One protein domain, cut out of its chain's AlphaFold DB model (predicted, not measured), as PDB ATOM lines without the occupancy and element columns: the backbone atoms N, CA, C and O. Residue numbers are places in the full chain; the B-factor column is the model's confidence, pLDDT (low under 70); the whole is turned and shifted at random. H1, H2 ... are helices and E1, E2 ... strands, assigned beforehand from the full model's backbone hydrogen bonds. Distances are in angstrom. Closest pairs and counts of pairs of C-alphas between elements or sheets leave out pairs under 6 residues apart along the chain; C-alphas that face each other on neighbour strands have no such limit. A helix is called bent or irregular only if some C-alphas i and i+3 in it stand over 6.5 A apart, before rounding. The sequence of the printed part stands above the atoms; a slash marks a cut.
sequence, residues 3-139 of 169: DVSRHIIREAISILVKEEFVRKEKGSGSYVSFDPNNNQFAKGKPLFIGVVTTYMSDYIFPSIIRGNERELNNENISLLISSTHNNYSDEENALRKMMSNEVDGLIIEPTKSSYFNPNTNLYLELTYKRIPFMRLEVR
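AT A GLANCE: This is residues 3 to 139 of the 169 residues of the protein "GntR family transcriptional regulator" of Facklamia tabacinasalis (UniProt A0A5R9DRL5). A twisted sheet of five strands stands between two layers of helices, with H1 and H2 over one face and H3 and H4 over the other: three layers in a rounded body of 38 by 34 by 32 A. H3 and H4 run side by side, while two long links without named elements, residues 18 to 29 and 34 to 46, lie far from the middle. The printed part has 137 residues with four named helices and five named strands, in the order H1 E1 E2 H2 E3 H3 E4 H4 E5. The sheet's order is E1 E5 E4 E2 E3, mixed; the class is mixed, helices and strands, and the whole is compact, with a radius of gyration of the C-alphas of 14.1 A.

HOW THE PARTS SIT: The sheet runs from edge strand E1, residues 30 to 33, through E5, residues 133 to 136, E4, residues 105 to 108, and E2, residues 47 to 53, to edge strand E3, residues 77 to 83. It is twisted, its C-alphas lying up to 4.4 A off the best plane. E1 and E5 are antiparallel at 166 degrees, with N 135 and O 31 at 2.8 A, within hydrogen-bond range. The other neighbours are parallel: E5 and E4 at 18 degrees, N 134 to O 106 2.8 A; E4 and E2 at 14 degrees, N 50 to O 105 2.8 A; E2 and E3 at 21 degrees, N 51 to O 80 2.7 A. H3, residues 88 to 100, is on the sheet over E2 and E3 at a height of 8.9 A, along the strands; C-alphas 82 and 94 are the closest of E3 and H3, 5.7 A apart. H4, residues 120 to 128, is on the sheet and touches H3, the same way at a shallow tilt of 15 degrees; their closest C-alphas are Leu 95 and Leu 122, 7.0 A apart. On the face opposite to H3, H2, residues 61 to 74, is over E3 at a height of 10.2 A. H1, residues 3 to 17, is on the same face as H2; the two are close but not clearly touching, their closest C-alphas, Arg 6 and Ile 64, 6.4 A apart. H1 and H3 are apart. E2, H2, E3 and E4, H4, E5 are strand-helix-strand units, two parallel neighbour strands with a helix between; E3, H3, E4 is a split one, with E2 between its strands; the three crossovers are right-handed. Every O i to N i+4 pair is within hydrogen-bond range in H1, H3 and H4, and 7 of 10 in H2.

IN THESE COORDINATES: H1 begins at C-alpha 3 (44.420, 28.073, 8.976) and is 20.7 A long. E2 is 19.1 A and E3 19.7 A long, E3 beginning at C-alpha 77 (46.401, 20.195, -10.426). H2 is 18.5 A long and irregular, C-alphas 67 and 70 being 7.6 A apart; H3 is 18.2 A and H4 12.6 A. E5 ends at C-alpha 136 (51.040, 13.270, 7.525).

THE WHOLE: The two C-alphas farthest apart, Gly 44 and Tyr 115, are 39.6 A apart, and the printed part has no cut. The links H1 to E1, E1 to E2 and E4 to H4 are long. Mean pLDDT of the printed part is 72.3, with residues 3 to 45, 56 to 75 and 137 to 139 under 70.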
ATOM      1  N   ASP A   3      43.250  27.574   9.726       42.69
ATOM      2  CA  ASP A   3      44.420  28.073   8.976       42.69
ATOM      3  C   ASP A   3      45.614  27.108   8.944       42.69
ATOM      4  O   ASP A   3      46.259  26.934   7.911       42.69
ATOM      5  N   VAL A   4      45.883  26.421  10.056       45.69
ATOM      6  CA  VAL A   4      47.057  25.540  10.199       45.69
ATOM      7  C   VAL A   4      46.950  24.313   9.293       45.69
ATOM      8  O   VAL A   4      47.909  23.917   8.636       45.69
ATOM      9  N   SER A   5      45.755  23.738   9.208       54.44
ATOM     10  CA  SER A   5      45.454  22.565   8.395       54.44
ATOM     11  C   SER A   5      45.575  22.848   6.895       54.44
ATOM     12  O   SER A   5      46.122  22.042   6.145       54.44
ATOM     13  N   ARG A   6      45.089  24.020   6.458       58.97
ATOM     14  CA  ARG A   6      45.218  24.503   5.072       58.97
ATOM     15  C   ARG A   6      46.676  24.700   4.697       58.97
ATOM     16  O   ARG A   6      47.078  24.299   3.610       58.97
ATOM     17  N   HIS A   7      47.449  25.305   5.601       58.19
ATOM     18  CA  HIS A   7      48.862  25.567   5.373       58.19
ATOM     19  C   HIS A   7      49.631  24.269   5.133       58.19
ATOM     20  O   HIS A   7      50.368  24.200   4.162       58.19
ATOM     21  N   ILE A   8      49.384  23.227   5.934       59.59
ATOM     22  CA  ILE A   8      50.073  21.930   5.826       59.59
ATOM     23  C   ILE A   8      49.755  21.215   4.518       59.59
ATOM     24  O   ILE A   8      50.652  20.661   3.900       59.59
ATOM     25  N   ILE A   9      48.499  21.224   4.069       61.69
ATOM     26  CA  ILE A   9      48.163  20.579   2.795       61.69
ATOM     27  C   ILE A   9      48.693  21.388   1.617       61.69
ATOM     28  O   ILE A   9      49.199  20.802   0.671       61.69
ATOM     29  N   ARG A  10      48.641  22.724   1.671       64.31
ATOM     30  CA  ARG A  10      49.258  23.561   0.635       64.31
ATOM     31  C   ARG A  10      50.774  23.381   0.602       64.31
ATOM     32  O   ARG A  10      51.349  23.318  -0.471       64.31
ATOM     33  N   GLU A  11      51.407  23.274   1.763       66.50
ATOM     34  CA  GLU A  11      52.822  22.946   1.912       66.50
ATOM     35  C   GLU A  11      53.105  21.549   1.341       66.50
ATOM     36  O   GLU A  11      54.017  21.408   0.543       66.50
ATOM     37  N   ALA A  12      52.268  20.548   1.630       65.50
ATOM     38  CA  ALA A  12      52.391  19.196   1.087       65.50
ATOM     39  C   ALA A  12      52.229  19.146  -0.440       65.50
ATOM     40  O   ALA A  12      53.024  18.496  -1.110       65.50
ATOM     41  N   ILE A  13      51.242  19.854  -0.998       66.06
ATOM     42  CA  ILE A  13      51.048  19.990  -2.449       66.06
ATOM     43  C   ILE A  13      52.242  20.725  -3.059       66.06
ATOM     44  O   ILE A  13      52.830  20.229  -4.005       66.06
ATOM     45  N   SER A  14      52.670  21.844  -2.474       64.69
ATOM     46  CA  SER A  14      53.846  22.599  -2.921       64.69
ATOM     47  C   SER A  14      55.120  21.750  -2.898       64.69
ATOM     48  O   SER A  14      55.909  21.818  -3.831       64.69
ATOM     49  N   ILE A  15      55.302  20.900  -1.881       63.22
ATOM     50  CA  ILE A  15      56.415  19.941  -1.792       63.22
ATOM     51  C   ILE A  15      56.306  18.852  -2.868       63.22
ATOM     52  O   ILE A  15      57.330  18.418  -3.382       63.22
ATOM     53  N   LEU A  16      55.094  18.402  -3.210       61.75
ATOM     54  CA  LEU A  16      54.879  17.427  -4.286       61.75
ATOM     55  C   LEU A  16      55.044  18.042  -5.688       61.75
ATOM     56  O   LEU A  16      55.432  17.332  -6.607       61.75
ATOM     57  N   VAL A  17      54.748  19.335  -5.852       58.88
ATOM     58  CA  VAL A  17      54.720  20.046  -7.146       58.88
ATOM     59  C   VAL A  17      56.054  20.719  -7.471       58.88
ATOM     60  O   VAL A  17      56.471  20.730  -8.629       58.88
ATOM     61  N   LYS A  18      56.751  21.295  -6.483       55.91
ATOM     62  CA  LYS A  18      58.095  21.839  -6.700       55.91
ATOM     63  C   LYS A  18      59.062  20.679  -6.913       55.91
ATOM     64  O   LYS A  18      59.291  19.898  -5.998       55.91
ATOM     65  N   GLU A  19      59.664  20.633  -8.103       48.59
ATOM     66  CA  GLU A  19      60.642  19.643  -8.597       48.59
ATOM     67  C   GLU A  19      61.921  19.457  -7.743       48.59
ATOM     68  O   GLU A  19      62.894  18.862  -8.196       48.59
ATOM     69  N   GLU A  20      61.971  19.923  -6.500       45.81
ATOM     70  CA  GLU A  20      63.180  19.884  -5.687       45.81
ATOM     71  C   GLU A  20      62.889  19.531  -4.233       45.81
ATOM     72  O   GLU A  20      63.035  20.394  -3.380       45.81
ATOM     73  N   PHE A  21      62.577  18.275  -3.889       49.03
ATOM     74  CA  PHE A  21      62.824  17.846  -2.504       49.03
ATOM     75  C   PHE A  21      63.562  16.516  -2.371       49.03
ATOM     76  O   PHE A  21      63.031  15.407  -2.325       49.03
ATOM     77  N   VAL A  22      64.868  16.719  -2.220       35.28
ATOM     78  CA  VAL A  22      65.841  15.877  -1.547       35.28
ATOM     79  C   VAL A  22      65.487  15.763  -0.054       35.28
ATOM     80  O   VAL A  22      65.512  16.746   0.677       35.28
ATOM     81  N   ARG A  23      65.330  14.507   0.394       40.44
ATOM     82  CA  ARG A  23      65.745  13.969   1.709       40.44
ATOM     83  C   ARG A  23      64.838  14.209   2.931       40.44
ATOM     84  O   ARG A  23      64.324  15.281   3.199       40.44
ATOM     85  N   LYS A  24      64.743  13.132   3.730       42.50
ATOM     86  CA  LYS A  24      64.167  13.055   5.083       42.50
ATOM     87  C   LYS A  24      64.544  14.274   5.935       42.50
ATOM     88  O   LYS A  24      65.657  14.316   6.461       42.50
ATOM     89  N   GLU A  25      63.587  15.149   6.213       43.41
ATOM     90  CA  GLU A  25      63.648  15.965   7.422       43.41
ATOM     91  C   GLU A  25      63.053  15.177   8.587       43.41
ATOM     92  O   GLU A  25      61.852  15.162   8.857       43.41
ATOM     93  N   LYS A  26      63.931  14.471   9.301       33.06
ATOM     94  CA  LYS A  26      63.625  13.962  10.638       33.06
ATOM     95  C   LYS A  26      63.371  15.190  11.534       33.06
ATOM     96  O   LYS A  26      64.326  15.818  11.971       33.06
ATOM     97  N   GLY A  27      62.108  15.550  11.765       39.59
ATOM     98  CA  GLY A  27      61.741  16.669  12.650       39.59
ATOM     99  C   GLY A  27      60.424  17.381  12.320       39.59
ATOM    100  O   GLY A  27      59.785  17.898  13.229       39.59
ATOM    101  N   SER A  28      59.969  17.349  11.061       43.91
ATOM    102  CA  SER A  28      58.712  17.987  10.616       43.91
ATOM    103  C   SER A  28      57.490  17.059  10.660       43.91
ATOM    104  O   SER A  28      56.388  17.490  10.321       43.91
ATOM    105  N   GLY A  29      57.705  15.794  11.068       50.56
ATOM    106  CA  GLY A  29      56.736  14.686  11.195       50.56
ATOM    107  C   GLY A  29      55.845  14.466   9.978       50.56
ATOM    108  O   GLY A  29      54.689  14.070  10.109       50.56
ATOM    109  N   SER A  30      56.414  14.684   8.796       57.00
ATOM    110  CA  SER A  30      55.909  14.128   7.548       57.00
ATOM    111  C   SER A  30      57.003  13.284   6.892       57.00
ATOM    112  O   SER A  30      58.186  13.616   6.969       57.00
ATOM    113  N   TYR A  31      56.629  12.155   6.287       62.91
ATOM    114  CA  TYR A  31      57.561  11.277   5.569       62.91
ATOM    115  C   TYR A  31      57.269  11.323   4.077       62.91
ATOM    116  O   TYR A  31      56.127  11.096   3.687       62.91
ATOM    117  N   VAL A  32      58.298  11.556   3.263       62.47
ATOM    118  CA  VAL A  32      58.197  11.597   1.801       62.47
ATOM    119  C   VAL A  32      58.925  10.393   1.200       62.47
ATOM    120  O   VAL A  32      60.102  10.166   1.492       62.47
ATOM    121  N   SER A  33      58.224   9.626   0.367       65.56
ATOM    122  CA  SER A  33      58.797   8.608  -0.519       65.56
ATOM    123  C   SER A  33      58.942   9.226  -1.908       65.56
ATOM    124  O   SER A  33      57.929   9.527  -2.532       65.56
ATOM    125  N   PHE A  34      60.172   9.435  -2.383       64.56
ATOM    126  CA  PHE A  34      60.460  10.041  -3.689       64.56
ATOM    127  C   PHE A  34      61.687   9.384  -4.337       64.56
ATOM    128  O   PHE A  34      62.659   9.075  -3.644       64.56
ATOM    129  N   ASP A  35      61.633   9.182  -5.657       61.28
ATOM    130  CA  ASP A  35      62.777   8.793  -6.488       61.28
ATOM    131  C   ASP A  35      63.198  10.012  -7.329       61.28
ATOM    132  O   ASP A  35      62.460  10.389  -8.240       61.28
ATOM    133  N   PRO A  36      64.359  10.635  -7.055       54.03
ATOM    134  CA  PRO A  36      64.821  11.831  -7.762       54.03
ATOM    135  C   PRO A  36      65.125  11.617  -9.244       54.03
ATOM    136  O   PRO A  36      65.265  12.593  -9.973       54.03
ATOM    137  N   ASN A  37      65.197  10.369  -9.711       53.34
ATOM    138  CA  ASN A  37      65.341  10.069 -11.135       53.34
ATOM    139  C   ASN A  37      63.989   9.937 -11.851       53.34
ATOM    140  O   ASN A  37      63.949   9.780 -13.073       53.34
ATOM    141  N   ASN A  38      62.878   9.969 -11.111       58.78
ATOM    142  CA  ASN A  38      61.543   9.792 -11.652       58.78
ATOM    143  C   ASN A  38      60.940  11.149 -12.039       58.78
ATOM    144  O   ASN A  38      60.194  11.769 -11.285       58.78
ATOM    145  N   ASN A  39      61.287  11.614 -13.238       53.59
ATOM    146  CA  ASN A  39      60.925  12.927 -13.780       53.59
ATOM    147  C   ASN A  39      59.464  12.981 -14.298       53.59
ATOM    148  O   ASN A  39      59.196  13.503 -15.380       53.59
ATOM    149  N   GLN A  40      58.516  12.363 -13.577       55.69
ATOM    150  CA  GLN A  40      57.118  12.227 -14.030       55.69
ATOM    151  C   GLN A  40      56.377  13.568 -14.039       55.69
ATOM    152  O   GLN A  40      55.468  13.768 -14.842       55.69
ATOM    153  N   PHE A  41      56.825  14.512 -13.212       59.22
ATOM    154  CA  PHE A  41      56.286  15.863 -13.099       59.22
ATOM    155  C   PHE A  41      56.826  16.775 -14.206       59.22
ATOM    156  O   PHE A  41      57.448  17.796 -13.945       59.22
ATOM    157  N   ALA A  42      56.622  16.409 -15.471       56.50
ATOM    158  CA  ALA A  42      57.034  17.256 -16.584       56.50
ATOM    159  C   ALA A  42      56.295  18.608 -16.537       56.50
ATOM    160  O   ALA A  42      55.060  18.646 -16.551       56.50
ATOM    161  N   LYS A  43      57.049  19.718 -16.542       58.12
ATOM    162  CA  LYS A  43      56.505  21.086 -16.580       58.12
ATOM    163  C   LYS A  43      55.385  21.228 -17.618       58.12
ATOM    164  O   LYS A  43      55.607  21.045 -18.813       58.12
ATOM    165  N   GLY A  44      54.192  21.591 -17.146       59.38
ATOM    166  CA  GLY A  44      53.023  21.898 -17.975       59.38
ATOM    167  C   GLY A  44      52.001  20.768 -18.144       59.38
ATOM    168  O   GLY A  44      50.927  21.030 -18.688       59.38
ATOM    169  N   LYS A  45      52.265  19.540 -17.671       68.31
ATOM    170  CA  LYS A  45      51.229  18.494 -17.617       68.31
ATOM    171  C   LYS A  45      50.319  18.673 -16.400       68.31
ATOM    172  O   LYS A  45      50.823  19.069 -15.348       68.31
ATOM    173  N   PRO A  46      49.011  18.376 -16.523       72.38
ATOM    174  CA  PRO A  46      48.149  18.338 -15.359       72.38
ATOM    175  C   PRO A  46      48.639  17.280 -14.376       72.38
ATOM    176  O   PRO A  46      48.940  16.168 -14.801       72.38
ATOM    177  N   LEU A  47      48.707  17.624 -13.092       78.44
ATOM    178  CA  LEU A  47      49.095  16.689 -12.039       78.44
ATOM    179  C   LEU A  47      47.857  16.125 -11.367       78.44
ATOM    180  O   LEU A  47      47.014  16.883 -10.894       78.44
ATOM    181  N   PHE A  48      47.757  14.806 -11.278       85.94
ATOM    182  CA  PHE A  48      46.662  14.128 -10.613       85.94
ATOM    183  C   PHE A  48      47.087  13.638  -9.230       85.94
ATOM    184  O   PHE A  48      47.710  12.591  -9.082       85.94
ATOM    185  N   ILE A  49      46.763  14.409  -8.192       84.81
ATOM    186  CA  ILE A  49      47.193  14.135  -6.819       84.81
ATOM    187  C   ILE A  49      46.066  13.470  -6.030       84.81
ATOM    188  O   ILE A  49      44.963  14.003  -5.893       84.81
ATOM    189  N   GLY A  50      46.350  12.304  -5.461       88.50
ATOM    190  CA  GLY A  50      45.438  11.634  -4.548       88.50
ATOM    191  C   GLY A  50      45.604  12.115  -3.102       88.50
ATOM    192  O   GLY A  50      46.711  12.372  -2.627       88.50
ATOM    193  N   VAL A  51      44.502  12.208  -2.367       86.50
ATOM    194  CA  VAL A  51      44.477  12.588  -0.954       86.50
ATOM    195  C   VAL A  51      43.665  11.567  -0.166       86.50
ATOM    196  O   VAL A  51      42.473  11.367  -0.415       86.50
ATOM    197  N   VAL A  52      44.313  10.939   0.810       88.69
ATOM    198  CA  VAL A  52      43.714   9.974   1.736       88.69
ATOM    199  C   VAL A  52      43.708  10.593   3.130       88.69
ATOM    200  O   VAL A  52      44.761  10.950   3.651       88.69
ATOM    201  N   THR A  53      42.528  10.747   3.728       84.44
ATOM    202  CA  THR A  53      42.355  11.383   5.050       84.44
ATOM    203  C   THR A  53      41.373  10.615   5.922       84.44
ATOM    204  O   THR A  53      40.588   9.815   5.424       84.44
ATOM    205  N   THR A  54      41.375  10.859   7.227       80.06
ATOM    206  CA  THR A  54      40.455  10.190   8.149       80.06
ATOM    207  C   THR A  54      38.998  10.617   7.921       80.06
ATOM    208  O   THR A  54      38.126   9.764   7.751       80.06
ATOM    209  N   TYR A  55      38.734  11.928   7.840       73.38
ATOM    210  CA  TYR A  55      37.385  12.490   7.687       73.38
ATOM    211  C   TYR A  55      37.374  13.661   6.694       73.38
ATOM    212  O   TYR A  55      38.091  14.646   6.867       73.38
ATOM    213  N   MET A  56      36.520  13.589   5.664       66.19
ATOM    214  CA  MET A  56      36.415  14.644   4.639       66.19
ATOM    215  C   MET A  56      35.811  15.951   5.182       66.19
ATOM    216  O   MET A  56      36.067  17.023   4.634       66.19
ATOM    217  N   SER A  57      35.012  15.880   6.248       57.59
ATOM    218  CA  SER A  57      34.263  17.013   6.803       57.59
ATOM    219  C   SER A  57      35.061  17.888   7.770       57.59
ATOM    220  O   SER A  57      34.735  19.065   7.921       57.59
ATOM    221  N   ASP A  58      36.114  17.362   8.404       53.62
ATOM    222  CA  ASP A  58      36.445  17.844   9.752       53.62
ATOM    223  C   ASP A  58      37.641  18.789   9.862       53.62
ATOM    224  O   ASP A  58      37.791  19.424  10.906       53.62
ATOM    225  N   TYR A  59      38.509  18.930   8.850       52.44
ATOM    226  CA  TYR A  59      39.753  19.665   9.137       52.44
ATOM    227  C   TYR A  59      40.418  20.468   8.018       52.44
ATOM    228  O   TYR A  59      41.072  21.464   8.317       52.44
ATOM    229  N   ILE A  60      40.255  20.114   6.743       53.53
ATOM    230  CA  ILE A  60      41.066  20.721   5.664       53.53
ATOM    231  C   ILE A  60      40.283  20.993   4.378       53.53
ATOM    232  O   ILE A  60      40.466  22.022   3.724       53.53
ATOM    233  N   PHE A  61      39.371  20.087   4.040       56.94
ATOM    234  CA  PHE A  61      38.843  19.941   2.689       56.94
ATOM    235  C   PHE A  61      37.893  21.043   2.236       56.94
ATOM    236  O   PHE A  61      38.117  21.596   1.156       56.94
ATOM    237  N   PRO A  62      36.889  21.439   3.047       56.62
ATOM    238  CA  PRO A  62      35.954  22.476   2.636       56.62
ATOM    239  C   PRO A  62      36.665  23.794   2.315       56.62
ATOM    240  O   PRO A  62      36.206  24.564   1.482       56.62
ATOM    241  N   SER A  63      37.809  24.052   2.946       50.34
ATOM    242  CA  SER A  63      38.612  25.235   2.678       50.34
ATOM    243  C   SER A  63      39.689  25.092   1.611       50.34
ATOM    244  O   SER A  63      40.058  26.108   1.040       50.34
ATOM    245  N   ILE A  64      40.182  23.887   1.325       52.41
ATOM    246  CA  ILE A  64      41.091  23.663   0.191       52.41
ATOM    247  C   ILE A  64      40.317  23.787  -1.115       52.41
ATOM    248  O   ILE A  64      40.735  24.537  -1.988       52.41
ATOM    249  N   ILE A  65      39.152  23.140  -1.212       54.09
ATOM    250  CA  ILE A  65      38.304  23.236  -2.407       54.09
ATOM    251  C   ILE A  65      37.836  24.682  -2.608       54.09
ATOM    252  O   ILE A  65      37.937  25.205  -3.706       54.09
ATOM    253  N   ARG A  66      37.394  25.374  -1.545       53.97
ATOM    254  CA  ARG A  66      36.882  26.753  -1.675       53.97
ATOM    255  C   ARG A  66      37.955  27.844  -1.747       53.97
ATOM    256  O   ARG A  66      37.689  28.898  -2.309       53.97
ATOM    257  N   GLY A  67      39.114  27.647  -1.121       50.56
ATOM    258  CA  GLY A  67      40.171  28.662  -1.016       50.56
ATOM    259  C   GLY A  67      41.267  28.526  -2.071       50.56
ATOM    260  O   GLY A  67      41.805  29.539  -2.503       50.56
ATOM    261  N   ASN A  68      41.557  27.298  -2.516       52.22
ATOM    262  CA  ASN A  68      42.691  27.005  -3.391       52.22
ATOM    263  C   ASN A  68      42.273  26.588  -4.806       52.22
ATOM    264  O   ASN A  68      43.151  26.283  -5.598       52.22
ATOM    265  N   GLU A  69      40.984  26.580  -5.171       58.25
ATOM    266  CA  GLU A  69      40.556  26.204  -6.533       58.25
ATOM    267  C   GLU A  69      41.277  27.036  -7.603       58.25
ATOM    268  O   GLU A  69      41.769  26.494  -8.584       58.25
ATOM    269  N   ARG A  70      41.425  28.351  -7.385       57.09
ATOM    270  CA  ARG A  70      42.196  29.224  -8.287       57.09
ATOM    271  C   ARG A  70      43.680  28.869  -8.333       57.09
ATOM    272  O   ARG A  70      44.265  28.918  -9.404       57.09
ATOM    273  N   GLU A  71      44.286  28.543  -7.198       59.56
ATOM    274  CA  GLU A  71      45.729  28.284  -7.093       59.56
ATOM    275  C   GLU A  71      46.081  26.903  -7.670       59.56
ATOM    276  O   GLU A  71      46.991  26.789  -8.483       59.56
ATOM    277  N   LEU A  72      45.268  25.885  -7.378       64.31
ATOM    278  CA  LEU A  72      45.365  24.546  -7.964       64.31
ATOM    279  C   LEU A  72      45.081  24.558  -9.471       64.31
ATOM    280  O   LEU A  72      45.797  23.905 -10.222       64.31
ATOM    281  N   ASN A  73      44.091  25.335  -9.930       62.69
ATOM    282  CA  ASN A  73      43.834  25.500 -11.363       62.69
ATOM    283  C   ASN A  73      44.990  26.219 -12.068       62.69
ATOM    284  O   ASN A  73      45.357  25.828 -13.173       62.69
ATOM    285  N   ASN A  74      45.594  27.233 -11.437       63.19
ATOM    286  CA  ASN A  74      46.774  27.911 -11.982       63.19
ATOM    287  C   ASN A  74      47.988  26.973 -12.084       63.19
ATOM    288  O   ASN A  74      48.793  27.122 -12.999       63.19
ATOM    289  N   GLU A  75      48.107  26.003 -11.175       65.81
ATOM    290  CA  GLU A  75      49.162  24.980 -11.184       65.81
ATOM    291  C   GLU A  75      48.780  23.707 -11.973       65.81
ATOM    292  O   GLU A  75      49.573  22.770 -12.045       65.81
ATOM    293  N   ASN A  76      47.605  23.680 -12.621       76.69
ATOM    294  CA  ASN A  76      47.082  22.557 -13.412       76.69
ATOM    295  C   ASN A  76      46.932  21.248 -12.602       76.69
ATOM    296  O   ASN A  76      47.221  20.157 -13.085       76.69
ATOM    297  N   ILE A  77      46.492  21.337 -11.346       77.25
ATOM    298  CA  ILE A  77      46.401  20.195 -10.426       77.25
ATOM    299  C   ILE A  77      44.952  19.706 -10.313       77.25
ATOM    300  O   ILE A  77      44.051  20.457  -9.948       77.25
ATOM    301  N   SER A  78      44.741  18.413 -10.553       80.75
ATOM    302  CA  SER A  78      43.497  17.682 -10.292       80.75
ATOM    303  C   SER A  78      43.625  16.831  -9.029       80.75
ATOM    304  O   SER A  78      44.678  16.253  -8.772       80.75
ATOM    305  N   LEU A  79      42.548  16.717  -8.244       82.00
ATOM    306  CA  LEU A  79      42.555  15.968  -6.982       82.00
ATOM    307  C   LEU A  79      41.623  14.751  -7.012       82.00
ATOM    308  O   LEU A  79      40.459  14.866  -7.394       82.00
ATOM    309  N   LEU A  80      42.102  13.610  -6.507       87.81
ATOM    310  CA  LEU A  80      41.284  12.444  -6.160       87.81
ATOM    311  C   LEU A  80      41.262  12.262  -4.645       87.81
ATOM    312  O   LEU A  80      42.306  12.201  -4.014       87.81
ATOM    313  N   ILE A  81      40.086  12.145  -4.033       86.00
ATOM    314  CA  ILE A  81      39.967  12.163  -2.569       86.00
ATOM    315  C   ILE A  81      39.315  10.875  -2.072       86.00
ATOM    316  O   ILE A  81      38.429  10.316  -2.727       86.00
ATOM    317  N   SER A  82      39.747  10.370  -0.916       90.00
ATOM    318  CA  SER A  82      39.083   9.272  -0.200       90.00
ATOM    319  C   SER A  82      39.225   9.422   1.317       90.00
ATOM    320  O   SER A  82      40.288   9.805   1.808       90.00
ATOM    321  N   SER A  83      38.154   9.120   2.057       88.38
ATOM    322  CA  SER A  83      38.187   9.008   3.520       88.38
ATOM    323  C   SER A  83      38.416   7.580   3.986       88.38
ATOM    324  O   SER A  83      37.923   6.637   3.371       88.38
ATOM    325  N   THR A  84      39.108   7.433   5.115       90.88
ATOM    326  CA  THR A  84      39.324   6.137   5.769       90.88
ATOM    327  C   THR A  84      38.375   5.881   6.938       90.88
ATOM    328  O   THR A  84      38.377   4.785   7.479       90.88
ATOM    329  N   HIS A  85      37.631   6.883   7.417       89.19
ATOM    330  CA  HIS A  85      36.781   6.784   8.619       89.19
ATOM    331  C   HIS A  85      37.516   6.203   9.840       89.19
ATOM    332  O   HIS A  85      36.927   5.535  10.691       89.19
ATOM    333  N   ASN A  86      38.834   6.426   9.909       87.06
ATOM    334  CA  ASN A  86      39.724   5.838  10.907       87.06
ATOM    335  C   ASN A  86      39.687   4.289  10.945       87.06
ATOM    336  O   ASN A  86      39.917   3.672  11.993       87.06
ATOM    337  N   ASN A  87      39.409   3.655   9.803       92.62
ATOM    338  CA  ASN A  87      39.320   2.216   9.595       92.62
ATOM    339  C   ASN A  87      40.414   1.736   8.620       92.62
ATOM    340  O   ASN A  87      40.664   2.344   7.581       92.62
ATOM    341  N   TYR A  88      41.094   0.637   8.961       94.69
ATOM    342  CA  TYR A  88      42.167   0.090   8.126       94.69
ATOM    343  C   TYR A  88      41.665  -0.501   6.806       94.69
ATOM    344  O   TYR A  88      42.364  -0.389   5.805       94.69
ATOM    345  N   SER A  89      40.468  -1.090   6.780       96.25
ATOM    346  CA  SER A  89      39.865  -1.614   5.549       96.25
ATOM    347  C   SER A  89      39.570  -0.490   4.558       96.25
ATOM    348  O   SER A  89      39.762  -0.652   3.356       96.25
ATOM    349  N   ASP A  90      39.130   0.663   5.055       95.75
ATOM    350  CA  ASP A  90      38.858   1.822   4.207       95.75
ATOM    351  C   ASP A  90      40.159   2.474   3.728       95.75
ATOM    352  O   ASP A  90      40.234   2.917   2.586       95.75
ATOM    353  N   GLU A  91      41.211   2.488   4.555       95.25
ATOM    354  CA  GLU A  91      42.552   2.897   4.116       95.25
ATOM    355  C   GLU A  91      43.087   1.980   3.010       95.25
ATOM    356  O   GLU A  91      43.599   2.478   2.011       95.25
ATOM    357  N   GLU A  92      42.928   0.660   3.137       97.25
ATOM    358  CA  GLU A  92      43.291  -0.281   2.074       97.25
ATOM    359  C   GLU A  92      42.548   0.043   0.772       97.25
ATOM    360  O   GLU A  92      43.175   0.215  -0.276       97.25
ATOM    361  N   ASN A  93      41.222   0.184   0.845       97.56
ATOM    362  CA  ASN A  93      40.391   0.516  -0.309       97.56
ATOM    363  C   ASN A  93      40.803   1.850  -0.942       97.56
ATOM    364  O   ASN A  93      40.895   1.953  -2.167       97.56
ATOM    365  N   ALA A  94      41.096   2.860  -0.120       96.31
ATOM    366  CA  ALA A  94      41.566   4.158  -0.577       96.31
ATOM    367  C   ALA A  94      42.907   4.032  -1.313       96.31
ATOM    368  O   ALA A  94      43.009   4.477  -2.451       96.31
ATOM    369  N   LEU A  95      43.912   3.377  -0.726       96.50
ATOM    370  CA  LEU A  95      45.231   3.212  -1.348       96.50
ATOM    371  C   LEU A  95      45.155   2.429  -2.666       96.50
ATOM    372  O   LEU A  95      45.769   2.826  -3.656       96.50
ATOM    373  N   ARG A  96      44.349   1.360  -2.720       97.44
ATOM    374  CA  ARG A  96      44.110   0.601  -3.958       97.44
ATOM    375  C   ARG A  96      43.446   1.451  -5.032       97.44
ATOM    376  O   ARG A  96      43.888   1.427  -6.177       97.44
ATOM    377  N   LYS A  97      42.430   2.233  -4.657       97.06
ATOM    378  CA  LYS A  97      41.756   3.167  -5.562       97.06
ATOM    379  C   LYS A  97      42.730   4.205  -6.114       97.06
ATOM    380  O   LYS A  97      42.669   4.519  -7.296       97.06
ATOM    381  N   MET A  98      43.632   4.729  -5.292       95.94
ATOM    382  CA  MET A  98      44.632   5.689  -5.758       95.94
ATOM    383  C   MET A  98      45.568   5.073  -6.798       95.94
ATOM    384  O   MET A  98      45.764   5.649  -7.862       95.94
ATOM    385  N   MET A  99      46.081   3.870  -6.530       94.81
ATOM    386  CA  MET A  99      46.929   3.150  -7.484       94.81
ATOM    387  C   MET A  99      46.190   2.808  -8.781       94.81
ATOM    388  O   MET A  99      46.773   2.918  -9.853       94.81
ATOM    389  N   SER A 100      44.913   2.413  -8.708       96.25
ATOM    390  CA  SER A 100      44.126   2.070  -9.899       96.25
ATOM    391  C   SER A 100      43.777   3.279 -10.764       96.25
ATOM    392  O   SER A 100      43.505   3.117 -11.945       96.25
ATOM    393  N   ASN A 101      43.723   4.469 -10.164       95.06
ATOM    394  CA  ASN A 101      43.487   5.729 -10.867       95.06
ATOM    395  C   ASN A 101      44.794   6.389 -11.337       95.06
ATOM    396  O   ASN A 101      44.740   7.512 -11.823       95.06
ATOM    397  N   GLU A 102      45.938   5.711 -11.178       92.25
ATOM    398  CA  GLU A 102      47.248   6.158 -11.670       92.25
ATOM    399  C   GLU A 102      47.590   7.593 -11.248       92.25
ATOM    400  O   GLU A 102      48.057   8.400 -12.045       92.25
ATOM    401  N   VAL A 103      47.338   7.923  -9.977       90.69
ATOM    402  CA  VAL A 103      47.695   9.243  -9.440       90.69
ATOM    403  C   VAL A 103      49.203   9.488  -9.552       90.69
ATOM    404  O   VAL A 103      50.015   8.609  -9.252       90.69
ATOM    405  N   ASP A 104      49.574  10.713  -9.915       85.38
ATOM    406  CA  ASP A 104      50.964  11.157 -10.035       85.38
ATOM    407  C   ASP A 104      51.646  11.293  -8.670       85.38
ATOM    408  O   ASP A 104      52.871  11.247  -8.570       85.38
ATOM    409  N   GLY A 105      50.865  11.445  -7.599       86.12
ATOM    410  CA  GLY A 105      51.374  11.510  -6.238       86.12
ATOM    411  C   GLY A 105      50.280  11.440  -5.181       86.12
ATOM    412  O   GLY A 105      49.089  11.539  -5.481       86.12
ATOM    413  N   LEU A 106      50.690  11.251  -3.926       87.50
ATOM    414  CA  LEU A 106      49.776  11.031  -2.809       87.50
ATOM    415  C   LEU A 106      50.086  11.856  -1.566       87.50
ATOM    416  O   LEU A 106      51.228  11.953  -1.127       87.50
ATOM    417  N   ILE A 107      49.035  12.352  -0.921       84.25
ATOM    418  CA  ILE A 107      49.065  12.865   0.450       84.25
ATOM    419  C   ILE A 107      48.216  11.929   1.304       84.25
ATOM    420  O   ILE A 107      47.038  11.720   1.021       84.25
ATOM    421  N   ILE A 108      48.809  11.344   2.338       87.06
ATOM    422  CA  ILE A 108      48.194  10.276   3.125       87.06
ATOM    423  C   ILE A 108      48.250  10.646   4.602       87.06
ATOM    424  O   ILE A 108      49.325  10.769   5.176       87.06
ATOM    425  N   GLU A 109      47.102  10.767   5.249       84.56
ATOM    426  CA  GLU A 109      46.984  10.727   6.704       84.56
ATOM    427  C   GLU A 109      46.748   9.264   7.117       84.56
ATOM    428  O   GLU A 109      45.665   8.727   6.874       84.56
ATOM    429  N   PRO A 110      47.745   8.572   7.698       84.12
ATOM    430  CA  PRO A 110      47.607   7.157   7.998       84.12
ATOM    431  C   PRO A 110      46.577   6.931   9.100       84.12
ATOM    432  O   PRO A 110      46.629   7.569  10.160       84.12
ATOM    433  N   THR A 111      45.711   5.943   8.896       86.88
ATOM    434  CA  THR A 111      44.742   5.525   9.908       86.88
ATOM    435  C   THR A 111      45.466   5.111  11.186       86.88
ATOM    436  O   THR A 111      46.407   4.314  11.147       86.88
ATOM    437  N   LYS A 112      45.018   5.639  12.336       81.81
ATOM    438  CA  LYS A 112      45.559   5.296  13.663       81.81
ATOM    439  C   LYS A 112      47.095   5.332  13.697       81.81
ATOM    440  O   LYS A 112      47.728   4.388  14.161       81.81
ATOM    441  N   SER A 113      47.700   6.432  13.243       74.00
ATOM    442  CA  SER A 113      49.152   6.566  13.018       74.00
ATOM    443  C   SER A 113      50.070   6.257  14.216       74.00
ATOM    444  O   SER A 113      51.274   6.110  14.032       74.00
ATOM    445  N   SER A 114      49.536   6.175  15.443       72.94
ATOM    446  CA  SER A 114      50.282   5.769  16.649       72.94
ATOM    447  C   SER A 114      50.330   4.251  16.877       72.94
ATOM    448  O   SER A 114      50.948   3.810  17.843       72.94
ATOM    449  N   TYR A 115      49.678   3.464  16.023       78.62
ATOM    450  CA  TYR A 115      49.595   2.008  16.102       78.62
ATOM    451  C   TYR A 115      50.217   1.355  14.867       78.62
ATOM    452  O   TYR A 115      50.446   1.999  13.841       78.62
ATOM    453  N   PHE A 116      50.471   0.048  14.961       83.50
ATOM    454  CA  PHE A 116      50.873  -0.755  13.812       83.50
ATOM    455  C   PHE A 116      49.820  -0.661  12.700       83.50
ATOM    456  O   PHE A 116      48.634  -0.862  12.954       83.50
ATOM    457  N   ASN A 117      50.261  -0.370  11.475       85.06
ATOM    458  CA  ASN A 117      49.378  -0.278  10.321       85.06
ATOM    459  C   ASN A 117      49.443  -1.586   9.497       85.06
ATOM    460  O   ASN A 117      50.493  -1.865   8.903       85.06
ATOM    461  N   PRO A 118      48.351  -2.375   9.418       91.69
ATOM    462  CA  PRO A 118      48.319  -3.619   8.645       91.69
ATOM    463  C   PRO A 118      48.527  -3.392   7.138       91.69
ATOM    464  O   PRO A 118      48.995  -4.289   6.442       91.69
ATOM    465  N   ASN A 119      48.288  -2.176   6.644       93.94
ATOM    466  CA  ASN A 119      48.428  -1.795   5.240       93.94
ATOM    467  C   ASN A 119      49.868  -1.460   4.835       93.94
ATOM    468  O   ASN A 119      50.093  -0.923   3.753       93.94
ATOM    469  N   THR A 120      50.868  -1.770   5.668       90.31
ATOM    470  CA  THR A 120      52.288  -1.471   5.392       90.31
ATOM    471  C   THR A 120      52.740  -1.981   4.016       90.31
ATOM    472  O   THR A 120      53.473  -1.280   3.319       90.31
ATOM    473  N   ASN A 121      52.242  -3.140   3.572       93.75
ATOM    474  CA  ASN A 121      52.548  -3.686   2.245       93.75
ATOM    475  C   ASN A 121      52.080  -2.779   1.094       93.75
ATOM    476  O   ASN A 121      52.765  -2.701   0.080       93.75
ATOM    477  N   LEU A 122      50.971  -2.049   1.254       94.62
ATOM    478  CA  LEU A 122      50.477  -1.119   0.232       94.62
ATOM    479  C   LEU A 122      51.379   0.114   0.113       94.62
ATOM    480  O   LEU A 122      51.623   0.598  -0.985       94.62
ATOM    481  N   TYR A 123      51.946   0.590   1.225       90.88
ATOM    482  CA  TYR A 123      52.948   1.661   1.184       90.88
ATOM    483  C   TYR A 123      54.232   1.213   0.472       90.88
ATOM    484  O   TYR A 123      54.823   1.995  -0.270       90.88
ATOM    485  N   LEU A 124      54.650  -0.045   0.660       89.81
ATOM    486  CA  LEU A 124      55.768  -0.624  -0.092       89.81
ATOM    487  C   LEU A 124      55.437  -0.753  -1.584       89.81
ATOM    488  O   LEU A 124      56.295  -0.478  -2.422       89.81
ATOM    489  N   GLU A 125      54.202  -1.127  -1.920       92.94
ATOM    490  CA  GLU A 125      53.731  -1.202  -3.305       92.94
ATOM    491  C   GLU A 125      53.767   0.169  -3.996       92.94
ATOM    492  O   GLU A 125      54.246   0.259  -5.125       92.94
ATOM    493  N   LEU A 126      53.354   1.245  -3.313       90.19
ATOM    494  CA  LEU A 126      53.482   2.618  -3.819       90.19
ATOM    495  C   LEU A 126      54.937   2.968  -4.147       90.19
ATOM    496  O   LEU A 126      55.224   3.465  -5.237       90.19
ATOM    497  N   THR A 127      55.866   2.659  -3.235       86.31
ATOM    498  CA  THR A 127      57.301   2.865  -3.468       86.31
ATOM    499  C   THR A 127      57.800   2.042  -4.658       86.31
ATOM    500  O   THR A 127      58.516   2.575  -5.503       86.31
ATOM    501  N   TYR A 128      57.397   0.773  -4.770       87.56
ATOM    502  CA  TYR A 128      57.774  -0.097  -5.890       87.56
ATOM    503  C   TYR A 128      57.248   0.423  -7.236       87.56
ATOM    504  O   TYR A 128      57.979   0.442  -8.224       87.56
ATOM    505  N   LYS A 129      56.003   0.909  -7.265       86.81
ATOM    506  CA  LYS A 129      55.381   1.556  -8.430       86.81
ATOM    507  C   LYS A 129      55.920   2.964  -8.705       86.81
ATOM    508  O   LYS A 129      55.498   3.587  -9.672       86.81
ATOM    509  N   ARG A 130      56.843   3.459  -7.874       85.75
ATOM    510  CA  ARG A 130      57.398   4.818  -7.921       85.75
ATOM    511  C   ARG A 130      56.337   5.919  -7.867       85.75
ATOM    512  O   ARG A 130      56.544   6.995  -8.422       85.75
ATOM    513  N   ILE A 131      55.228   5.665  -7.175       87.06
ATOM    514  CA  ILE A 131      54.219   6.685  -6.888       87.06
ATOM    515  C   ILE A 131      54.709   7.457  -5.658       87.06
ATOM    516  O   ILE A 131      54.786   6.879  -4.565       87.06
ATOM    517  N   PRO A 132      55.088   8.735  -5.804       84.12
ATOM    518  CA  PRO A 132      55.568   9.521  -4.687       84.12
ATOM    519  C   PRO A 132      54.431   9.790  -3.709       84.12
ATOM    520  O   PRO A 132      53.296  10.065  -4.098       84.12
ATOM    521  N   PHE A 133      54.730   9.718  -2.417       85.19
ATOM    522  CA  PHE A 133      53.727   9.991  -1.401       85.19
ATOM    523  C   PHE A 133      54.307  10.683  -0.176       85.19
ATOM    524  O   PHE A 133      55.436  10.411   0.237       85.19
ATOM    525  N   MET A 134      53.491  11.537   0.435       81.12
ATOM    526  CA  MET A 134      53.740  12.175   1.715       81.12
ATOM    527  C   MET A 134      52.784  11.619   2.768       81.12
ATOM    528  O   MET A 134      51.568  11.682   2.605       81.12
ATOM    529  N   ARG A 135      53.323  11.108   3.876       81.19
ATOM    530  CA  ARG A 135      52.537  10.744   5.060       81.19
ATOM    531  C   ARG A 135      52.479  11.910   6.036       81.19
ATOM    532  O   ARG A 135      53.534  12.415   6.405       81.19
ATOM    533  N   LEU A 136      51.285  12.263   6.495       75.19
ATOM    534  CA  LEU A 136      51.040  13.270   7.525       75.19
ATOM    535  C   LEU A 136      50.927  12.591   8.899       75.19
ATOM    536  O   LEU A 136      50.071  11.725   9.082       75.19
ATOM    537  N   GLU A 137      51.747  12.964   9.887       67.88
ATOM    538  CA  GLU A 137      51.536  12.487  11.261       67.88
ATOM    539  C   GLU A 137      50.572  13.376  12.058       67.88
ATOM    540  O   GLU A 137      50.807  14.566  12.286       67.88
ATOM    541  N   VAL A 138      49.531  12.751  12.618       56.88
ATOM    542  CA  VAL A 138      48.524  13.401  13.475       56.88
ATOM    543  C   VAL A 138      49.140  14.055  14.723       56.88
ATOM    544  O   VAL A 138      48.637  15.073  15.195       56.88
ATOM    545  N   ARG A 139      50.276  13.553  15.237       53.41
ATOM    546  CA  ARG A 139      50.957  14.167  16.396       53.41
ATOM    547  C   ARG A 139      51.379  15.608  16.125       53.41
ATOM    548  O   ARG A 139      51.248  16.438  17.016       53.41
TER     549      ARG A 139